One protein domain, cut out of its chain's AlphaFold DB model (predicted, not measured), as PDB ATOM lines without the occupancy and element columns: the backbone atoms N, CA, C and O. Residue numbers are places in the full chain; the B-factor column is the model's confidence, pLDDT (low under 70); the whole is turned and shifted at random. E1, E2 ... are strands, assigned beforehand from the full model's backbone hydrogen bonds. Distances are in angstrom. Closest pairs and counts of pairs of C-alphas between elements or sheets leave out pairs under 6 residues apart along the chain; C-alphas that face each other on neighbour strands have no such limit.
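AT A GLANCE: This is residues 300 to 449 of the 456 residues of an uncharacterized protein of Rathayibacter sp. VKM Ac-2804 (UniProt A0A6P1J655). Three small twisted antiparallel sheets stand one after another like the blades of an open fan: E1 to E4 at one end, E5 to E8 in the middle and E9 to E11 at the other end. The last two blades are face to face, while the strands of the first are apart from those of the others. The long links 342 to 365 and 416 to 435 lie on the side where E5 and E9 stand. The printed part has 150 residues and no named helix; its eleven strands, E1 to E11 in chain order, hold 71 residues, under half, and the class is all strand. It is compact, with a radius of gyration of the C-alphas of 14.4 A and spans of 44 by 38 by 24 A.

HOW THE PARTS SIT: E5, residues 366 to 369, E6, 372 to 378, E7, 385 to 392, and E8, 398 to 403, form a meander, each strand the antiparallel neighbour of the one before. N 367 and O 374 of the hairpin E5 and E6 are 2.9 A apart, N 375 and O 389 of E6 and E7 2.8 A, and N 388 and O 402 of E7 and E8 2.8 A, within hydrogen-bond range. The sheet is twisted, with C-alphas up to 4.1 A off its plane. A second meander is E9, residues 410 to 415, E10, 436 to 441, and E11, 444 to 448; N 413 and O 438 are 2.9 A apart, N 439 and O 446 2.9 A. These two sheets make a sandwich, two sheets face to face, their facing parts 9.6 A centre to centre and their planes 19 degrees apart. The closest C-alphas of E7 and E9 are those of Asn 386 and Ile 410, 4.8 A. The third meander is E1, residues 304 to 310, E2, 313 to 321, E3, 327 to 332, and E4, 335 to 341, twisted; N 308 and O 318 are 2.8 A apart, N 319 and O 329 2.8 A, N 328 and O 340 2.9 A. E4 and E5 are apart.

IN THESE COORDINATES: E1 begins at C-alpha 304, (-53.539, -42.494, 41.634), and spans 16.7 A. E2 spans 21.0 A, E3 16.8 A and E4 17.6 A. E5, from C-alpha 366 at (-46.104, -31.337, 37.743), spans 10.6 A, E6 19.5 A, E7 20.9 A and E8 14.3 A. E9 spans 16.0 A, E10 15.8 A and E11 13.0 A, ending at C-alpha 448, (-42.283, -17.866, 39.418).

THE WHOLE: The C-alphas farthest apart, of Phe 334 and Glu 443, are 44.4 A apart. The printed part has no cut. The links E4 to E5, 24 residues, and E9 to E10, 20 residues, are long. Mean pLDDT of the printed part is 92.3, and no printed residue is under 70.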
ATOM      1  N   ALA A 300     -51.452 -49.822  46.744       82.69
ATOM      2  CA  ALA A 300     -52.756 -49.691  47.384       82.69
ATOM      3  C   ALA A 300     -53.563 -48.481  46.886       82.69
ATOM      4  O   ALA A 300     -54.782 -48.457  47.054       82.69
ATOM      5  N   VAL A 301     -52.915 -47.491  46.264       85.25
ATOM      6  CA  VAL A 301     -53.587 -46.319  45.685       85.25
ATOM      7  C   VAL A 301     -53.914 -46.592  44.212       85.25
ATOM      8  O   VAL A 301     -53.240 -46.119  43.302       85.25
ATOM      9  N   TRP A 302     -54.949 -47.400  43.974       79.69
ATOM     10  CA  TRP A 302     -55.287 -47.923  42.638       79.69
ATOM     11  C   TRP A 302     -55.736 -46.854  41.628       79.69
ATOM     12  O   TRP A 302     -55.544 -47.044  40.431       79.69
ATOM     13  N   ASP A 303     -56.244 -45.720  42.114       84.06
ATOM     14  CA  ASP A 303     -56.726 -44.598  41.297       84.06
ATOM     15  C   ASP A 303     -55.800 -43.371  41.375       84.06
ATOM     16  O   ASP A 303     -56.236 -42.229  41.214       84.06
ATOM     17  N   ALA A 304     -54.508 -43.581  41.655       90.38
ATOM     18  CA  ALA A 304     -53.539 -42.494  41.634       90.38
ATOM     19  C   ALA A 304     -53.296 -42.001  40.205       90.38
ATOM     20  O   ALA A 304     -52.850 -42.735  39.321       90.38
ATOM     21  N   CYS A 305     -53.517 -40.713  39.992       93.56
ATOM     22  CA  CYS A 305     -53.060 -40.020  38.800       93.56
ATOM     23  C   CYS A 305     -51.565 -39.717  38.841       93.56
ATOM     24  O   CYS A 305     -50.891 -39.706  37.812       93.56
ATOM     25  N   SER A 306     -51.061 -39.431  40.039       92.44
ATOM     26  CA  SER A 306     -49.657 -39.159  40.294       92.44
ATOM     27  C   SER A 306     -49.316 -39.595  41.707       92.44
ATOM     28  O   SER A 306     -50.074 -39.317  42.636       92.44
ATOM     29  N   ILE A 307     -48.163 -40.241  41.850       93.56
ATOM     30  CA  ILE A 307     -47.553 -40.607  43.125       93.56
ATOM     31  C   ILE A 307     -46.168 -39.963  43.168       93.56
ATOM     32  O   ILE A 307     -45.447 -39.933  42.161       93.56
ATOM     33  N   ARG A 308     -45.817 -39.390  44.318       92.12
ATOM     34  CA  ARG A 308     -44.518 -38.769  44.576       92.12
ATOM     35  C   ARG A 308     -43.971 -39.244  45.914       92.12
ATOM     36  O   ARG A 308     -44.697 -39.279  46.904       92.12
ATOM     37  N   HIS A 309     -42.677 -39.546  45.911       90.50
ATOM     38  CA  HIS A 309     -41.891 -39.899  47.089       90.50
ATOM     39  C   HIS A 309     -40.817 -38.851  47.317       90.50
ATOM     40  O   HIS A 309     -40.317 -38.261  46.355       90.50
ATOM     41  N   TRP A 310     -40.397 -38.687  48.568       87.12
ATOM     42  CA  TRP A 310     -39.302 -37.785  48.905       87.12
ATOM     43  C   TRP A 310     -38.060 -38.580  49.270       87.12
ATOM     44  O   TRP A 310     -38.104 -39.399  50.187       87.12
ATOM     45  N   PRO A 311     -36.912 -38.310  48.625       81.69
ATOM     46  CA  PRO A 311     -35.657 -38.969  48.977       81.69
ATOM     47  C   PRO A 311     -35.253 -38.755  50.443       81.69
ATOM     48  O   PRO A 311     -34.613 -39.615  51.039       81.69
ATOM     49  N   ALA A 312     -35.623 -37.603  51.016       85.31
ATOM     50  CA  ALA A 312     -35.326 -37.251  52.402       85.31
ATOM     51  C   ALA A 312     -36.222 -37.973  53.425       85.31
ATOM     52  O   ALA A 312     -35.807 -38.132  54.572       85.31
ATOM     53  N   ASP A 313     -37.420 -38.405  53.022       88.31
ATOM     54  CA  ASP A 313     -38.364 -39.142  53.863       88.31
ATOM     55  C   ASP A 313     -39.136 -40.165  53.005       88.31
ATOM     56  O   ASP A 313     -40.197 -39.850  52.462       88.31
ATOM     57  N   PRO A 314     -38.604 -41.390  52.846       84.56
ATOM     58  CA  PRO A 314     -39.184 -42.393  51.955       84.56
ATOM     59  C   PRO A 314     -40.525 -42.945  52.454       84.56
ATOM     60  O   PRO A 314     -41.238 -43.579  51.681       84.56
ATOM     61  N   ALA A 315     -40.868 -42.721  53.728       88.12
ATOM     62  CA  ALA A 315     -42.180 -43.073  54.252       88.12
ATOM     63  C   ALA A 315     -43.242 -42.065  53.800       88.12
ATOM     64  O   ALA A 315     -44.424 -42.404  53.752       88.12
ATOM     65  N   GLN A 316     -42.858 -40.830  53.466       92.00
ATOM     66  CA  GLN A 316     -43.816 -39.866  52.958       92.00
ATOM     67  C   GLN A 316     -44.190 -40.179  51.512       92.00
ATOM     68  O   GLN A 316     -43.331 -40.384  50.653       92.00
ATOM     69  N   THR A 317     -45.495 -40.176  51.237       93.69
ATOM     70  CA  THR A 317     -46.032 -40.275  49.872       93.69
ATOM     71  C   THR A 317     -47.088 -39.196  49.621       93.69
ATOM     72  O   THR A 317     -48.000 -39.043  50.426       93.69
ATOM     73  N   PHE A 318     -46.996 -38.453  48.515       94.75
ATOM     74  CA  PHE A 318     -48.056 -37.549  48.045       94.75
ATOM     75  C   PHE A 318     -48.719 -38.140  46.824       94.75
ATOM     76  O   PHE A 318     -48.049 -38.578  45.885       94.75
ATOM     77  N   THR A 319     -50.042 -38.111  46.831       95.19
ATOM     78  CA  THR A 319     -50.848 -38.645  45.749       95.19
ATOM     79  C   THR A 319     -51.898 -37.646  45.309       95.19
ATOM     80  O   THR A 319     -52.559 -37.026  46.144       95.19
ATOM     81  N   LEU A 320     -52.085 -37.563  43.996       94.56
ATOM     82  CA  LEU A 320     -53.269 -36.983  43.370       94.56
ATOM     83  C   LEU A 320     -54.169 -38.130  42.914       94.56
ATOM     84  O   LEU A 320     -53.716 -38.991  42.158       94.56
ATOM     85  N   THR A 321     -55.411 -38.155  43.384       94.31
ATOM     86  CA  THR A 321     -56.392 -39.227  43.157       94.31
ATOM     87  C   THR A 321     -57.747 -38.660  42.736       94.31
ATOM     88  O   THR A 321     -57.954 -37.446  42.707       94.31
ATOM     89  N   GLY A 322     -58.684 -39.555  42.417       91.31
ATOM     90  CA  GLY A 322     -60.056 -39.206  42.056       91.31
ATOM     91  C   GLY A 322     -60.223 -38.868  40.575       91.31
ATOM     92  O   GLY A 322     -59.255 -38.706  39.834       91.31
ATOM     93  N   GLU A 323     -61.477 -38.776  40.138       90.75
ATOM     94  CA  GLU A 323     -61.820 -38.356  38.777       90.75
ATOM     95  C   GLU A 323     -61.316 -36.925  38.533       90.75
ATOM     96  O   GLU A 323     -61.510 -36.038  39.374       90.75
ATOM     97  N   GLY A 324     -60.595 -36.707  37.427       92.44
ATOM     98  CA  GLY A 324     -59.936 -35.432  37.156       92.44
ATOM     99  C   GLY A 324     -58.748 -35.126  38.078       92.44
ATOM    100  O   GLY A 324     -58.259 -33.994  38.084       92.44
ATOM    101  N   CYS A 325     -58.289 -36.095  38.878       95.19
ATOM    102  CA  CYS A 325     -57.182 -35.944  39.827       95.19
ATOM    103  C   CYS A 325     -57.425 -34.808  40.835       95.19
ATOM    104  O   CYS A 325     -56.544 -33.998  41.118       95.19
ATOM    105  N   THR A 326     -58.663 -34.716  41.314       94.62
ATOM    106  CA  THR A 326     -59.193 -33.602  42.111       94.62
ATOM    107  C   THR A 326     -58.972 -33.764  43.613       94.62
ATOM    108  O   THR A 326     -59.284 -32.851  44.371       94.62
ATOM    109  N   GLU A 327     -58.432 -34.884  44.084       94.50
ATOM    110  CA  GLU A 327     -58.139 -35.103  45.501       94.50
ATOM    111  C   GLU A 327     -56.629 -35.160  45.733       94.50
ATOM    112  O   GLU A 327     -55.920 -35.926  45.085       94.50
ATOM    113  N   ILE A 328     -56.135 -34.379  46.697       95.06
ATOM    114  CA  ILE A 328     -54.782 -34.532  47.235       95.06
ATOM    115  C   ILE A 328     -54.839 -35.340  48.510       95.06
ATOM    116  O   ILE A 328     -55.653 -35.073  49.395       95.06
ATOM    117  N   THR A 329     -53.903 -36.271  48.639       94.88
ATOM    118  CA  THR A 329     -53.648 -36.957  49.899       94.88
ATOM    119  C   THR A 329     -52.151 -37.073  50.139       94.88
ATOM    120  O   THR A 329     -51.406 -37.489  49.253       94.88
ATOM    121  N   SER A 330     -51.719 -36.714  51.347       94.69
ATOM    122  CA  SER A 330     -50.362 -36.971  51.831       94.69
ATOM    123  C   SER A 330     -50.398 -38.071  52.882       94.69
ATOM    124  O   SER A 330     -51.251 -38.069  53.778       94.69
ATOM    125  N   TYR A 331     -49.446 -38.988  52.783       94.25
ATOM    126  CA  TYR A 331     -49.269 -40.124  53.673       94.25
ATOM    127  C   TYR A 331     -47.895 -40.083  54.343       94.25
ATOM    128  O   TYR A 331     -46.928 -39.636  53.732       94.25
ATOM    129  N   SER A 332     -47.808 -40.594  55.571       93.50
ATOM    130  CA  SER A 332     -46.571 -41.075  56.197       93.50
ATOM    131  C   SER A 332     -46.761 -42.557  56.498       93.50
ATOM    132  O   SER A 332     -47.632 -42.939  57.282       93.50
ATOM    133  N   GLY A 333     -46.019 -43.406  55.798       92.56
ATOM    134  CA  GLY A 333     -46.369 -44.811  55.685       92.56
ATOM    135  C   GLY A 333     -47.727 -44.959  54.987       92.56
ATOM    136  O   GLY A 333     -47.986 -44.363  53.943       92.56
ATOM    137  N   PHE A 334     -48.645 -45.678  55.627       93.94
ATOM    138  CA  PHE A 334     -50.048 -45.797  55.208       93.94
ATOM    139  C   PHE A 334     -50.976 -44.816  55.947       93.94
ATOM    140  O   PHE A 334     -52.183 -44.805  55.711       93.94
ATOM    141  N   ILE A 335     -50.442 -43.992  56.853       92.56
ATOM    142  CA  ILE A 335     -51.225 -43.057  57.666       92.56
ATOM    143  C   ILE A 335     -51.449 -41.781  56.867       92.56
ATOM    144  O   ILE A 335     -50.489 -41.129  56.457       92.56
ATOM    145  N   ARG A 336     -52.710 -41.385  56.673       92.62
ATOM    146  CA  ARG A 336     -53.039 -40.089  56.072       92.62
ATOM    147  C   ARG A 336     -52.665 -38.970  57.044       92.62
ATOM    148  O   ARG A 336     -53.241 -38.871  58.123       92.62
ATOM    149  N   ILE A 337     -51.737 -38.112  56.639       93.19
ATOM    150  CA  ILE A 337     -51.287 -36.953  57.426       93.19
ATOM    151  C   ILE A 337     -51.911 -35.642  56.948       93.19
ATOM    152  O   ILE A 337     -51.933 -34.667  57.696       93.19
ATOM    153  N   GLY A 338     -52.477 -35.624  55.740       92.88
ATOM    154  CA  GLY A 338     -53.206 -34.467  55.245       92.88
ATOM    155  C   GLY A 338     -53.850 -34.665  53.876       92.88
ATOM    156  O   GLY A 338     -53.927 -35.780  53.349       92.88
ATOM    157  N   GLY A 339     -54.352 -33.562  53.331       91.31
ATOM    158  CA  GLY A 339     -55.006 -33.496  52.030       91.31
ATOM    159  C   GLY A 339     -56.482 -33.100  52.063       91.31
ATOM    160  O   GLY A 339     -57.027 -32.712  53.096       91.31
ATOM    161  N   GLY A 340     -57.123 -33.177  50.901       91.25
ATOM    162  CA  GLY A 340     -58.506 -32.774  50.696       91.25
ATOM    163  C   GLY A 340     -58.880 -32.660  49.221       91.25
ATOM    164  O   GLY A 340     -58.054 -32.852  48.328       91.25
ATOM    165  N   ASN A 341     -60.146 -32.321  48.988       93.44
ATOM    166  CA  ASN A 341     -60.657 -32.057  47.650       93.44
ATOM    167  C   ASN A 341     -60.184 -30.693  47.149       93.44
ATOM    168  O   ASN A 341     -60.170 -29.702  47.884       93.44
ATOM    169  N   LEU A 342     -59.854 -30.647  45.870       91.56
ATOM    170  CA  LEU A 342     -59.408 -29.477  45.146       91.56
ATOM    171  C   LEU A 342     -60.533 -29.016  44.229       91.56
ATOM    172  O   LEU A 342     -61.175 -29.807  43.544       91.56
ATOM    173  N   ASN A 343     -60.734 -27.704  44.160       90.94
ATOM    174  CA  ASN A 343     -61.675 -27.098  43.218       90.94
ATOM    175  C   ASN A 343     -61.013 -26.865  41.844       90.94
ATOM    176  O   ASN A 343     -61.172 -25.795  41.257       90.94
ATOM    177  N   ALA A 344     -60.214 -27.826  41.376       92.56
ATOM    178  CA  ALA A 344     -59.463 -27.763  40.125       92.56
ATOM    179  C   ALA A 344     -59.155 -29.178  39.611       92.56
ATOM    180  O   ALA A 344     -58.999 -30.097  40.413       92.56
ATOM    181  N   VAL A 345     -59.068 -29.336  38.288       94.69
ATOM    182  CA  VAL A 345     -58.810 -30.619  37.610       94.69
ATOM    183  C   VAL A 345     -57.339 -30.678  37.212       94.69
ATOM    184  O   VAL A 345     -56.870 -29.808  36.487       94.69
ATOM    185  N   PHE A 346     -56.607 -31.685  37.681       95.19
ATOM    186  CA  PHE A 346     -55.169 -31.852  37.411       95.19
ATOM    187  C   PHE A 346     -54.880 -32.897  36.332       95.19
ATOM    188  O   PHE A 346     -53.736 -33.038  35.899       95.19
ATOM    189  N   GLU A 347     -55.904 -33.639  35.913       94.50
ATOM    190  CA  GLU A 347     -55.802 -34.595  34.819       94.50
ATOM    191  C   GLU A 347     -55.550 -33.882  33.486       94.50
ATOM    192  O   GLU A 347     -56.227 -32.917  33.129       94.50
ATOM    193  N   ASN A 348     -54.547 -34.355  32.754       91.00
ATOM    194  CA  ASN A 348     -54.214 -33.892  31.418       91.00
ATOM    195  C   ASN A 348     -54.844 -34.810  30.367       91.00
ATOM    196  O   ASN A 348     -54.323 -35.890  30.086       91.00
ATOM    197  N   ASP A 349     -55.894 -34.321  29.712       86.00
ATOM    198  CA  ASP A 349     -56.570 -35.003  28.599       86.00
ATOM    199  C   ASP A 349     -55.886 -34.762  27.232       86.00
ATOM    200  O   ASP A 349     -56.504 -34.868  26.173       86.00
ATOM    201  N   GLY A 350     -54.592 -34.414  27.236       83.12
ATOM    202  CA  GLY A 350     -53.774 -34.196  26.036       83.12
ATOM    203  C   GLY A 350     -53.793 -32.767  25.488       83.12
ATOM    204  O   GLY A 350     -53.341 -32.533  24.369       83.12
ATOM    205  N   VAL A 351     -54.311 -31.808  26.261       84.75
ATOM    206  CA  VAL A 351     -54.419 -30.388  25.876       84.75
ATOM    207  C   VAL A 351     -53.320 -29.504  26.472       84.75
ATOM    208  O   VAL A 351     -53.187 -28.344  26.080       84.75
ATOM    209  N   MET A 352     -52.531 -30.018  27.421       90.88
ATOM    210  CA  MET A 352     -51.469 -29.245  28.069       90.88
ATOM    211  C   MET A 352     -50.224 -29.142  27.179       90.88
ATOM    212  O   MET A 352     -49.808 -30.113  26.542       90.88
ATOM    213  N   THR A 353     -49.611 -27.956  27.160       93.00
ATOM    214  CA  THR A 353     -48.370 -27.685  26.423       93.00
ATOM    215  C   THR A 353     -47.322 -27.038  27.321       93.00
ATOM    216  O   THR A 353     -47.656 -26.389  28.318       93.00
ATOM    217  N   ASP A 354     -46.046 -27.227  26.990       92.56
ATOM    218  CA  ASP A 354     -44.965 -26.476  27.622       92.56
ATOM    219  C   ASP A 354     -44.910 -25.025  27.121       92.56
ATOM    220  O   ASP A 354     -45.578 -24.644  26.157       92.56
ATOM    221  N   ALA A 355     -44.092 -24.194  27.769       88.94
ATOM    222  CA  ALA A 355     -43.942 -22.784  27.402       88.94
ATOM    223  C   ALA A 355     -43.470 -22.566  25.944       88.94
ATOM    224  O   ALA A 355     -43.712 -21.495  25.378       88.94
ATOM    225  N   ASP A 356     -42.857 -23.575  25.321       88.00
ATOM    226  CA  ASP A 356     -42.375 -23.556  23.938       88.00
ATOM    227  C   ASP A 356     -43.433 -24.074  22.935       88.00
ATOM    228  O   ASP A 356     -43.273 -23.929  21.723       88.00
ATOM    229  N   GLY A 357     -44.567 -24.589  23.424       89.44
ATOM    230  CA  GLY A 357     -45.693 -25.089  22.634       89.44
ATOM    231  C   GLY A 357     -45.650 -26.589  22.327       89.44
ATOM    232  O   GLY A 357     -46.457 -27.060  21.523       89.44
ATOM    233  N   ASN A 358     -44.747 -27.354  22.944       93.12
ATOM    234  CA  ASN A 358     -44.711 -28.807  22.797       93.12
ATOM    235  C   ASN A 358     -45.805 -29.455  23.652       93.12
ATOM    236  O   ASN A 358     -46.049 -29.041  24.784       93.12
ATOM    237  N   SER A 359     -46.461 -30.492  23.132       93.00
ATOM    238  CA  SER A 359     -47.488 -31.229  23.876       93.00
ATOM    239  C   SER A 359     -46.896 -32.026  25.036       93.00
ATOM    240  O   SER A 359     -45.906 -32.739  24.871       93.00
ATOM    241  N   LEU A 360     -47.562 -31.959  26.187       94.25
ATOM    242  CA  LEU A 360     -47.210 -32.703  27.391       94.25
ATOM    243  C   LEU A 360     -48.063 -33.967  27.488       94.25
ATOM    244  O   LEU A 360     -49.280 -33.920  27.302       94.25
ATOM    245  N   SER A 361     -47.428 -35.104  27.770       94.12
ATOM    246  CA  SER A 361     -48.075 -36.425  27.765       94.12
ATOM    247  C   SER A 361     -48.269 -37.032  29.154       94.12
ATOM    248  O   SER A 361     -48.945 -38.053  29.280       94.12
ATOM    249  N   ALA A 362     -47.702 -36.431  30.205       93.56
ATOM    250  CA  ALA A 362     -47.935 -36.886  31.568       93.56
ATOM    251  C   ALA A 362     -49.401 -36.671  31.964       93.56
ATOM    252  O   ALA A 362     -49.960 -35.605  31.706       93.56
ATOM    253  N   ARG A 363     -49.991 -37.660  32.652       94.50
ATOM    254  CA  ARG A 363     -51.369 -37.586  33.173       94.50
ATOM    255  C   ARG A 363     -51.565 -36.419  34.141       94.50
ATOM    256  O   ARG A 363     -52.639 -35.843  34.176       94.50
ATOM    257  N   VAL A 364     -50.529 -36.074  34.903       95.62
ATOM    258  CA  VAL A 364     -50.468 -34.859  35.721       95.62
ATOM    259  C   VAL A 364     -49.173 -34.131  35.390       95.62
ATOM    260  O   VAL A 364     -48.079 -34.654  35.623       95.62
ATOM    261  N   VAL A 365     -49.295 -32.908  34.885       96.06
ATOM    262  CA  VAL A 365     -48.163 -32.028  34.585       96.06
ATOM    263  C   VAL A 365     -47.722 -31.347  35.881       96.06
ATOM    264  O   VAL A 365     -48.419 -30.484  36.415       96.06
ATOM    265  N   SER A 366     -46.594 -31.791  36.438       95.81
ATOM    266  CA  SER A 366     -46.104 -31.337  37.743       95.81
ATOM    267  C   SER A 366     -44.595 -31.495  37.901       95.81
ATOM    268  O   SER A 366     -43.992 -32.364  37.273       95.81
ATOM    269  N   ALA A 367     -44.012 -30.713  38.806       96.00
ATOM    270  CA  ALA A 367     -42.610 -30.794  39.206       96.00
ATOM    271  C   ALA A 367     -42.433 -30.551  40.711       96.00
ATOM    272  O   ALA A 367     -43.347 -30.079  41.392       96.00
ATOM    273  N   VAL A 368     -41.253 -30.906  41.232       95.00
ATOM    274  CA  VAL A 368     -40.960 -30.912  42.673       95.00
ATOM    275  C   VAL A 368     -39.677 -30.143  42.994       95.00
ATOM    276  O   VAL A 368     -38.670 -30.295  42.301       95.00
ATOM    277  N   TRP A 369     -39.717 -29.364  44.080       94.50
ATOM    278  CA  TRP A 369     -38.574 -28.702  44.718       94.50
ATOM    279  C   TRP A 369     -38.656 -28.883  46.236       94.50
ATOM    280  O   TRP A 369     -39.493 -28.268  46.903       94.50
ATOM    281  N   GLY A 370     -37.817 -29.741  46.809       92.94
ATOM    282  CA  GLY A 370     -37.908 -30.154  48.201       92.94
ATOM    283  C   GLY A 370     -39.263 -30.803  48.485       92.94
ATOM    284  O   GLY A 370     -39.644 -31.790  47.861       92.94
ATOM    285  N   TYR A 371     -40.018 -30.225  49.418       93.44
ATOM    286  CA  TYR A 371     -41.397 -30.640  49.691       93.44
ATOM    287  C   TYR A 371     -42.434 -29.857  48.886       93.44
ATOM    288  O   TYR A 371     -43.618 -30.090  49.060       93.44
ATOM    289  N   THR A 372     -42.045 -28.939  48.006       95.62
ATOM    290  CA  THR A 372     -43.004 -28.176  47.212       95.62
ATOM    291  C   THR A 372     -43.311 -28.889  45.903       95.62
ATOM    292  O   THR A 372     -42.417 -29.115  45.090       95.62
ATOM    293  N   VAL A 373     -44.583 -29.219  45.690       96.06
ATOM    294  CA  VAL A 373     -45.091 -29.800  44.444       96.06
ATOM    295  C   VAL A 373     -45.862 -28.723  43.702       96.06
ATOM    296  O   VAL A 373     -46.865 -28.236  44.214       96.06
ATOM    297  N   VAL A 374     -45.427 -28.367  42.496       97.31
ATOM    298  CA  VAL A 374     -46.178 -27.459  41.623       97.31
ATOM    299  C   VAL A 374     -46.826 -28.272  40.518       97.31
ATOM    300  O   VAL A 374     -46.148 -29.054  39.855       97.31
ATOM    301  N   ALA A 375     -48.126 -28.093  40.318       97.12
ATOM    302  CA  ALA A 375     -48.900 -28.789  39.304       97.12
ATOM    303  C   ALA A 375     -49.774 -27.819  38.505       97.12
ATOM    304  O   ALA A 375     -50.271 -26.815  39.028       97.12
ATOM    305  N   VAL A 376     -49.957 -28.135  37.226       96.44
ATOM    306  CA  VAL A 376     -50.872 -27.425  36.331       96.44
ATOM    307  C   VAL A 376     -52.270 -27.976  36.523       96.44
ATOM    308  O   VAL A 376     -52.453 -29.189  36.619       96.44
ATOM    309  N   ALA A 377     -53.251 -27.084  36.551       95.25
ATOM    310  CA  ALA A 377     -54.645 -27.463  36.625       95.25
ATOM    311  C   ALA A 377     -55.495 -26.711  35.605       95.25
ATOM    312  O   ALA A 377     -55.234 -25.557  35.238       95.25
ATOM    313  N   ALA A 378     -56.560 -27.380  35.196       91.94
ATOM    314  CA  ALA A 378     -57.652 -26.831  34.430       91.94
ATOM    315  C   ALA A 378     -58.822 -26.432  35.335       91.94
ATOM    316  O   ALA A 378     -59.060 -26.998  36.410       91.94
ATOM    317  N   SER A 379     -59.599 -25.462  34.854       85.44
ATOM    318  CA  SER A 379     -60.901 -25.154  35.442       85.44
ATOM    319  C   SER A 379     -61.869 -26.317  35.199       85.44
ATOM    320  O   SER A 379     -61.976 -26.770  34.055       85.44
ATOM    321  N   PRO A 380     -62.657 -26.742  36.207       80.12
ATOM    322  CA  PRO A 380     -63.607 -27.850  36.066       80.12
ATOM    323  C   PRO A 380     -64.705 -27.596  35.020       80.12
ATOM    324  O   PRO A 380     -65.404 -28.523  34.627       80.12
ATOM    325  N   TYR A 381     -64.880 -26.349  34.568       80.62
ATOM    326  CA  TYR A 381     -65.900 -25.978  33.581       80.62
ATOM    327  C   TYR A 381     -65.380 -25.878  32.149       80.62
ATOM    328  O   TYR A 381     -66.170 -25.965  31.213       80.62
ATOM    329  N   GLN A 382     -64.086 -25.612  31.977       75.50
ATOM    330  CA  GLN A 382     -63.505 -25.289  30.672       75.50
ATOM    331  C   GLN A 382     -62.513 -26.351  30.200       75.50
ATOM    332  O   GLN A 382     -62.235 -26.388  29.010       75.50
ATOM    333  N   PHE A 383     -62.005 -27.211  31.097       76.06
ATOM    334  CA  PHE A 383     -61.000 -28.252  30.818       76.06
ATOM    335  C   PHE A 383     -59.723 -27.745  30.115       76.06
ATOM    336  O   PHE A 383     -58.862 -28.530  29.733       76.06
ATOM    337  N   GLU A 384     -59.557 -26.429  29.996       86.31
ATOM    338  CA  GLU A 384     -58.335 -25.789  29.536       86.31
ATOM    339  C   GLU A 384     -57.435 -25.483  30.740       86.31
ATOM    340  O   GLU A 384     -57.927 -24.972  31.760       86.31
ATOM    341  N   PRO A 385     -56.124 -25.772  30.648       90.25
ATOM    342  CA  PRO A 385     -55.185 -25.439  31.706       90.25
ATOM    343  C   PRO A 385     -55.120 -23.919  31.819       90.25
ATOM    344  O   PRO A 385     -54.836 -23.227  30.845       90.25
ATOM    345  N   ASN A 386     -55.395 -23.385  33.003       92.12
ATOM    346  CA  ASN A 386     -55.445 -21.935  33.225       92.12
ATOM    347  C   ASN A 386     -54.850 -21.506  34.571       92.12
ATOM    348  O   ASN A 386     -54.789 -20.313  34.882       92.12
ATOM    349  N   SER A 387     -54.432 -22.479  35.381       94.75
ATOM    350  CA  SER A 387     -53.989 -22.263  36.748       94.75
ATOM    351  C   SER A 387     -52.775 -23.130  37.074       94.75
ATOM    352  O   SER A 387     -52.665 -24.275  36.639       94.75
ATOM    353  N   LEU A 388     -51.887 -22.593  37.900       96.88
ATOM    354  CA  LEU A 388     -50.836 -23.319  38.598       96.88
ATOM    355  C   LEU A 388     -51.188 -23.379  40.079       96.88
ATOM    356  O   LEU A 388     -51.620 -22.381  40.659       96.88
ATOM    357  N   TYR A 389     -50.957 -24.530  40.693       97.44
ATOM    358  CA  TYR A 389     -51.124 -24.725  42.125       97.44
ATOM    359  C   TYR A 389     -49.847 -25.300  42.709       97.44
ATOM    360  O   TYR A 389     -49.229 -26.184  42.119       97.44
ATOM    361  N   SER A 390     -49.474 -24.803  43.880       97.62
ATOM    362  CA  SER A 390     -48.337 -25.296  44.640       97.62
ATOM    363  C   SER A 390     -48.790 -25.844  45.975       97.62
ATOM    364  O   SER A 390     -49.535 -25.186  46.701       97.62
ATOM    365  N   PHE A 391     -48.325 -27.041  46.303       97.06
ATOM    366  CA  PHE A 391     -48.694 -27.773  47.503       97.06
ATOM    367  C   PHE A 391     -47.462 -28.100  48.338       97.06
ATOM    368  O   PHE A 391     -46.391 -28.397  47.803       97.06
ATOM    369  N   ASP A 392     -47.627 -28.089  49.657       95.25
ATOM    370  CA  ASP A 392     -46.682 -28.721  50.567       95.25
ATOM    371  C   ASP A 392     -46.939 -30.226  50.537       95.25
ATOM    372  O   ASP A 392     -47.977 -30.719  50.961       95.25
ATOM    373  N   GLY A 393     -45.988 -30.966  49.998       92.12
ATOM    374  CA  GLY A 393     -46.008 -32.411  49.876       92.12
ATOM    375  C   GLY A 393     -46.175 -33.141  51.204       92.12
ATOM    376  O   GLY A 393     -46.739 -34.234  51.229       92.12
ATOM    377  N   ARG A 394     -45.759 -32.529  52.318       92.62
ATOM    378  CA  ARG A 394     -45.834 -33.155  53.645       92.62
ATOM    379  C   ARG A 394     -47.263 -33.281  54.141       92.62
ATOM    380  O   ARG A 394     -47.608 -34.294  54.723       92.62
ATOM    381  N   ASP A 395     -48.103 -32.276  53.937       92.12
ATOM    382  CA  ASP A 395     -49.466 -32.241  54.490       92.12
ATOM    383  C   ASP A 395     -50.552 -32.011  53.423       92.12
ATOM    384  O   ASP A 395     -51.744 -31.992  53.729       92.12
ATOM    385  N   GLY A 396     -50.160 -31.853  52.160       93.00
ATOM    386  CA  GLY A 396     -51.048 -31.583  51.037       93.00
ATOM    387  C   GLY A 396     -51.621 -30.164  51.035       93.00
ATOM    388  O   GLY A 396     -52.555 -29.884  50.281       93.00
ATOM    389  N   ARG A 397     -51.120 -29.255  51.882       95.38
ATOM    390  CA  ARG A 397     -51.658 -27.899  52.007       95.38
ATOM    391  C   ARG A 397     -51.310 -27.056  50.786       95.38
ATOM    392  O   ARG A 397     -50.158 -27.001  50.365       95.38
ATOM    393  N   LEU A 398     -52.293 -26.312  50.282       95.94
ATOM    394  CA  LEU A 398     -52.071 -25.294  49.258       95.94
ATOM    395  C   LEU A 398     -51.161 -24.177  49.801       95.94
ATOM    396  O   LEU A 398     -51.506 -23.512  50.778       95.94
ATOM    397  N   LEU A 399     -50.020 -23.968  49.151       96.50
ATOM    398  CA  LEU A 399     -49.062 -22.904  49.454       96.50
ATOM    399  C   LEU A 399     -49.406 -21.625  48.695       96.50
ATOM    400  O   LEU A 399     -49.514 -20.555  49.291       96.50
ATOM    401  N   TRP A 400     -49.602 -21.747  47.384       97.69
ATOM    402  CA  TRP A 400     -49.984 -20.643  46.513       97.69
ATOM    403  C   TRP A 400     -50.688 -21.166  45.262       97.69
ATOM    404  O   TRP A 400     -50.566 -22.336  44.893       97.69
ATOM    405  N   SER A 401     -51.426 -20.283  44.598       96.94
ATOM    406  CA  SER A 401     -51.947 -20.512  43.255       96.94
ATOM    407  C   SER A 401     -51.653 -19.309  42.369       96.94
ATOM    408  O   SER A 401     -51.541 -18.176  42.842       96.94
ATOM    409  N   PHE A 402     -51.506 -19.563  41.076       96.81
ATOM    410  CA  PHE A 402     -51.281 -18.543  40.064       96.81
ATOM    411  C   PHE A 402     -52.242 -18.774  38.905       96.81
ATOM    412  O   PHE A 402     -52.443 -19.906  38.474       96.81
ATOM    413  N   GLN A 403     -52.829 -17.698  38.398       94.94
ATOM    414  CA  GLN A 403     -53.688 -17.718  37.221       94.94
ATOM    415  C   GLN A 403     -53.221 -16.643  36.258       94.94
ATOM    416  O   GLN A 403     -52.876 -15.535  36.678       94.94
ATOM    417  N   CYS A 404     -53.242 -16.960  34.966       90.56
ATOM    418  CA  CYS A 404     -52.947 -15.967  33.949       90.56
ATOM    419  C   CYS A 404     -53.960 -14.812  34.018       90.56
ATOM    420  O   CYS A 404     -55.158 -15.052  34.222       90.56
ATOM    421  N   PRO A 405     -53.523 -13.554  33.822       87.94
ATOM    422  CA  PRO A 405     -54.437 -12.425  33.716       87.94
ATOM    423  C   PRO A 405     -55.534 -12.701  32.676       87.94
ATOM    424  O   PRO A 405     -55.255 -13.137  31.563       87.94
ATOM    425  N   GLY A 406     -56.797 -12.483  33.050       83.88
ATOM    426  CA  GLY A 406     -57.945 -12.761  32.179       83.88
ATOM    427  C   GLY A 406     -58.365 -14.235  32.087       83.88
ATOM    428  O   GLY A 406     -59.309 -14.528  31.360       83.88
ATOM    429  N   GLY A 407     -57.718 -15.148  32.823       82.44
ATOM    430  CA  GLY A 407     -58.104 -16.563  32.906       82.44
ATOM    431  C   GLY A 407     -57.811 -17.384  31.647       82.44
ATOM    432  O   GLY A 407     -58.425 -18.431  31.461       82.44
ATOM    433  N   GLY A 408     -56.920 -16.897  30.779       86.19
ATOM    434  CA  GLY A 408     -56.541 -17.578  29.541       86.19
ATOM    435  C   GLY A 408     -55.695 -18.838  29.755       86.19
ATOM    436  O   GLY A 408     -55.240 -19.120  30.865       86.19
ATOM    437  N   HIS A 409     -55.471 -19.566  28.658       90.81
ATOM    438  CA  HIS A 409     -54.650 -20.776  28.618       90.81
ATOM    439  C   HIS A 409     -53.242 -20.537  29.188       90.81
ATOM    440  O   HIS A 409     -52.580 -19.560  28.822       90.81
ATOM    441  N   ILE A 410     -52.783 -21.454  30.039       93.50
ATOM    442  CA  ILE A 410     -51.436 -21.467  30.609       93.50
ATOM    443  C   ILE A 410     -50.623 -22.608  29.998       93.50
ATOM    444  O   ILE A 410     -51.049 -23.763  29.993       93.50
ATOM    445  N   ALA A 411     -49.434 -22.275  29.513       94.44
ATOM    446  CA  ALA A 411     -48.441 -23.249  29.079       94.44
ATOM    447  C   ALA A 411     -47.217 -23.156  29.994       94.44
ATOM    448  O   ALA A 411     -46.822 -22.052  30.379       94.44
ATOM    449  N   THR A 412     -46.646 -24.285  30.414       95.19
ATOM    450  CA  THR A 412     -45.741 -24.296  31.580       95.19
ATOM    451  C   THR A 412     -44.483 -25.115  31.363       95.19
ATOM    452  O   THR A 412     -44.551 -26.245  30.893       95.19
ATOM    453  N   ARG A 413     -43.338 -24.575  31.785       96.50
ATOM    454  CA  ARG A 413     -42.053 -25.276  31.832       96.50
ATOM    455  C   ARG A 413     -41.486 -25.216  33.247       96.50
ATOM    456  O   ARG A 413     -41.389 -24.142  33.839       96.50
ATOM    457  N   PHE A 414     -41.112 -26.365  33.792       97.19
ATOM    458  CA  PHE A 414     -40.501 -26.486  35.111       97.19
ATOM    459  C   PHE A 414     -38.984 -26.587  34.970       97.19
ATOM    460  O   PHE A 414     -38.483 -27.394  34.192       97.19
ATOM    461  N   VAL A 415     -38.255 -25.755  35.709       96.88
ATOM    462  CA  VAL A 415     -36.812 -25.565  35.536       96.88
ATOM    463  C   VAL A 415     -36.059 -25.987  36.790       96.88
ATOM    464  O   VAL A 415     -36.423 -25.595  37.901       96.88
ATOM    465  N   ALA A 416     -34.995 -26.764  36.597       94.75
ATOM    466  CA  ALA A 416     -34.169 -27.375  37.633       94.75
ATOM    467  C   ALA A 416     -35.019 -28.039  38.730       94.75
ATOM    468  O   ALA A 416     -34.839 -27.772  39.921       94.75
ATOM    469  N   ALA A 417     -35.991 -28.854  38.309       93.00
ATOM    470  CA  ALA A 417     -36.799 -29.675  39.203       93.00
ATOM    471  C   ALA A 417     -35.939 -30.785  39.827       93.00
ATOM    472  O   ALA A 417     -35.101 -31.391  39.158       93.00
ATOM    473  N   GLU A 418     -36.165 -31.100  41.101       91.12
ATOM    474  CA  GLU A 418     -35.406 -32.148  41.802       91.12
ATOM    475  C   GLU A 418     -35.728 -33.558  41.295       91.12
ATOM    476  O   GLU A 418     -34.913 -34.468  41.433       91.12
ATOM    477  N   SER A 419     -36.887 -33.734  40.656       85.00
ATOM    478  CA  SER A 419     -37.257 -34.966  39.952       85.00
ATOM    479  C   SER A 419     -36.396 -35.246  38.714       85.00
ATOM    480  O   SER A 419     -36.501 -36.329  38.143       85.00
ATOM    481  N   GLY A 420     -35.555 -34.292  38.303       90.81
ATOM    482  CA  GLY A 420     -34.836 -34.323  37.035       90.81
ATOM    483  C   GLY A 420     -35.690 -33.825  35.870       90.81
ATOM    484  O   GLY A 420     -36.881 -33.543  36.023       90.81
ATOM    485  N   ASP A 421     -35.046 -33.707  34.710       93.38
ATOM    486  CA  ASP A 421     -35.711 -33.311  33.471       93.38
ATOM    487  C   ASP A 421     -36.530 -34.478  32.902       93.38
ATOM    488  O   ASP A 421     -36.023 -35.582  32.688       93.38
ATOM    489  N   ASP A 422     -37.797 -34.197  32.623       94.94
ATOM    490  CA  ASP A 422     -38.752 -35.061  31.947       94.94
ATOM    491  C   ASP A 422     -39.668 -34.204  31.047       94.94
ATOM    492  O   ASP A 422     -40.599 -33.550  31.536       94.94
ATOM    493  N   PRO A 423     -39.458 -34.226  29.718       93.62
ATOM    494  CA  PRO A 423     -40.284 -33.479  28.775       93.62
ATOM    495  C   PRO A 423     -41.776 -33.824  28.839       93.62
ATOM    496  O   PRO A 423     -42.597 -32.978  28.506       93.62
ATOM    497  N   ALA A 424     -42.161 -35.027  29.287       93.56
ATOM    498  CA  ALA A 424     -43.571 -35.409  29.381       93.56
ATOM    499  C   ALA A 424     -44.334 -34.598  30.441       93.56
ATOM    500  O   ALA A 424     -45.538 -34.378  30.294       93.56
ATOM    501  N   THR A 425     -43.638 -34.147  31.489       92.81
ATOM    502  CA  THR A 425     -44.182 -33.319  32.579       92.81
ATOM    503  C   THR A 425     -43.875 -31.833  32.405       92.81
ATOM    504  O   THR A 425     -44.249 -31.034  33.260       92.81
ATOM    505  N   GLY A 426     -43.186 -31.444  31.328       92.44
ATOM    506  CA  GLY A 426     -42.708 -30.078  31.118       92.44
ATOM    507  C   GLY A 426     -41.494 -29.713  31.979       92.44
ATOM    508  O   GLY A 426     -41.108 -28.545  32.003       92.44
ATOM    509  N   ALA A 427     -40.884 -30.676  32.680       95.06
ATOM    510  CA  ALA A 427     -39.634 -30.479  33.405       95.06
ATOM    511  C   ALA A 427     -38.458 -30.481  32.422       95.06
ATOM    512  O   ALA A 427     -38.003 -31.531  31.982       95.06
ATOM    513  N   VAL A 428     -37.999 -29.295  32.026       94.75
ATOM    514  CA  VAL A 428     -36.918 -29.125  31.049       94.75
ATOM    515  C   VAL A 428     -36.046 -27.948  31.466       94.75
ATOM    516  O   VAL A 428     -36.510 -26.803  31.513       94.75
ATOM    517  N   THR A 429     -34.769 -28.227  31.716       94.94
ATOM    518  CA  THR A 429     -33.798 -27.255  32.221       94.94
ATOM    519  C   THR A 429     -32.754 -26.932  31.159       94.94
ATOM    520  O   THR A 429     -31.996 -27.801  30.727       94.94
ATOM    521  N   ALA A 430     -32.656 -25.666  30.747       92.75
ATOM    522  CA  ALA A 430     -31.548 -25.232  29.902       92.75
ATOM    523  C   ALA A 430     -30.285 -24.959  30.738       92.75
ATOM    524  O   ALA A 430     -30.334 -24.670  31.936       92.75
ATOM    525  N   ALA A 431     -29.117 -25.042  30.095       92.50
ATOM    526  CA  ALA A 431     -27.837 -24.873  30.773       92.50
ATOM    527  C   ALA A 431     -27.722 -23.491  31.444       92.50
ATOM    528  O   ALA A 431     -27.806 -22.457  30.784       92.50
ATOM    529  N   GLY A 432     -27.476 -23.488  32.756       91.56
ATOM    530  CA  GLY A 432     -27.303 -22.269  33.549       91.56
ATOM    531  C   GLY A 432     -28.603 -21.621  34.029       91.56
ATOM    532  O   GLY A 432     -28.538 -20.569  34.666       91.56
ATOM    533  N   GLU A 433     -29.769 -22.217  33.771       93.69
ATOM    534  CA  GLU A 433     -31.014 -21.722  34.352       93.69
ATOM    535  C   GLU A 433     -31.109 -22.062  35.847       93.69
ATOM    536  O   GLU A 433     -30.820 -23.179  36.278       93.69
ATOM    537  N   ALA A 434     -31.534 -21.086  36.651       93.75
ATOM    538  CA  ALA A 434     -31.857 -21.314  38.058       93.75
ATOM    539  C   ALA A 434     -33.182 -22.100  38.204       93.75
ATOM    540  O   ALA A 434     -33.965 -22.142  37.249       93.75
ATOM    541  N   PRO A 435     -33.492 -22.655  39.388       95.62
ATOM    542  CA  PRO A 435     -34.808 -23.225  39.675       95.62
ATOM    543  C   PRO A 435     -35.949 -22.225  39.463       95.62
ATOM    544  O   PRO A 435     -35.786 -21.020  39.688       95.62
ATOM    545  N   GLY A 436     -37.094 -22.702  38.980       96.69
ATOM    546  CA  GLY A 436     -38.238 -21.839  38.696       96.69
ATOM    547  C   GLY A 436     -39.364 -22.524  37.936       96.69
ATOM    548  O   GLY A 436     -39.181 -23.576  37.327       96.69
ATOM    549  N   VAL A 437     -40.526 -21.876  37.931       97.56
ATOM    550  CA  VAL A 437     -41.660 -22.240  37.078       97.56
ATOM    551  C   VAL A 437     -41.844 -21.145  36.043       97.56
ATOM    552  O   VAL A 437     -42.058 -19.989  36.394       97.56
ATOM    553  N   ILE A 438     -41.742 -21.490  34.767       96.88
ATOM    554  CA  ILE A 438     -42.006 -20.566  33.667       96.88
ATOM    555  C   ILE A 438     -43.428 -20.821  33.191       96.88
ATOM    556  O   ILE A 438     -43.750 -21.932  32.775       96.88
ATOM    557  N   ALA A 439     -44.268 -19.796  33.255       96.06
ATOM    558  CA  ALA A 439     -45.635 -19.833  32.761       96.06
ATOM    559  C   ALA A 439     -45.797 -18.839  31.612       96.06
ATOM    560  O   ALA A 439     -45.464 -17.661  31.745       96.06
ATOM    561  N   ARG A 440     -46.329 -19.314  30.488       95.56
ATOM    562  CA  ARG A 440     -46.714 -18.491  29.347       95.56
ATOM    563  C   ARG A 440     -48.217 -18.223  29.405       95.56
ATOM    564  O   ARG A 440     -49.015 -19.158  29.379       95.56
ATOM    565  N   CYS A 441     -48.575 -16.945  29.472       92.75
ATOM    566  CA  CYS A 441     -49.932 -16.415  29.525       92.75
ATOM    567  C   CYS A 441     -50.222 -15.639  28.233       92.75
ATOM    568  O   CYS A 441     -50.050 -14.422  28.171       92.75
ATOM    569  N   GLY A 442     -50.626 -16.345  27.175       89.25
ATOM    570  CA  GLY A 442     -50.696 -15.755  25.834       89.25
ATOM    571  C   GLY A 442     -49.297 -15.453  25.288       89.25
ATOM    572  O   GLY A 442     -48.513 -16.379  25.094       89.25
ATOM    573  N   GLU A 443     -48.994 -14.176  25.053       88.12
ATOM    574  CA  GLU A 443     -47.675 -13.710  24.581       88.12
ATOM    575  C   GLU A 443     -46.701 -13.410  25.736       88.12
ATOM    576  O   GLU A 443     -45.489 -13.345  25.531       88.12
ATOM    577  N   ASP A 444     -47.215 -13.242  26.959       92.56
ATOM    578  CA  ASP A 444     -46.401 -12.893  28.120       92.56
ATOM    579  C   ASP A 444     -45.814 -14.149  28.771       92.56
ATOM    580  O   ASP A 444     -46.507 -15.146  28.981       92.56
ATOM    581  N   MET A 445     -44.538 -14.092  29.150       93.88
ATOM    582  CA  MET A 445     -43.891 -15.117  29.968       93.88
ATOM    583  C   MET A 445     -43.581 -14.561  31.350       93.88
ATOM    584  O   MET A 445     -42.970 -13.500  31.482       93.88
ATOM    585  N   VAL A 446     -43.957 -15.309  32.381       95.06
ATOM    586  CA  VAL A 446     -43.610 -15.013  33.768       95.06
ATOM    587  C   VAL A 446     -42.789 -16.147  34.354       95.06
ATOM    588  O   VAL A 446     -42.994 -17.320  34.042       95.06
ATOM    589  N   ARG A 447     -41.853 -15.784  35.226       96.69
ATOM    590  CA  ARG A 447     -41.051 -16.723  35.996       96.69
ATOM    591  C   ARG A 447     -41.461 -16.624  37.456       96.69
ATOM    592  O   ARG A 447     -41.464 -15.534  38.020       96.69
ATOM    593  N   LEU A 448     -41.808 -17.757  38.046       97.69
ATOM    594  CA  LEU A 448     -42.283 -17.866  39.418       97.69
ATOM    595  C   LEU A 448     -41.277 -18.647  40.259       97.69
ATOM    596  O   LEU A 448     -40.712 -19.654  39.815       97.69
ATOM    597  N   ASP A 449     -41.081 -18.193  41.490       97.50
ATOM    598  CA  ASP A 449     -40.418 -18.955  42.537       97.50
ATOM    599  C   ASP A 449     -41.313 -20.143  42.938       97.50
ATOM    600  O   ASP A 449     -42.477 -19.939  43.292       97.50
TER     601      ASP A 449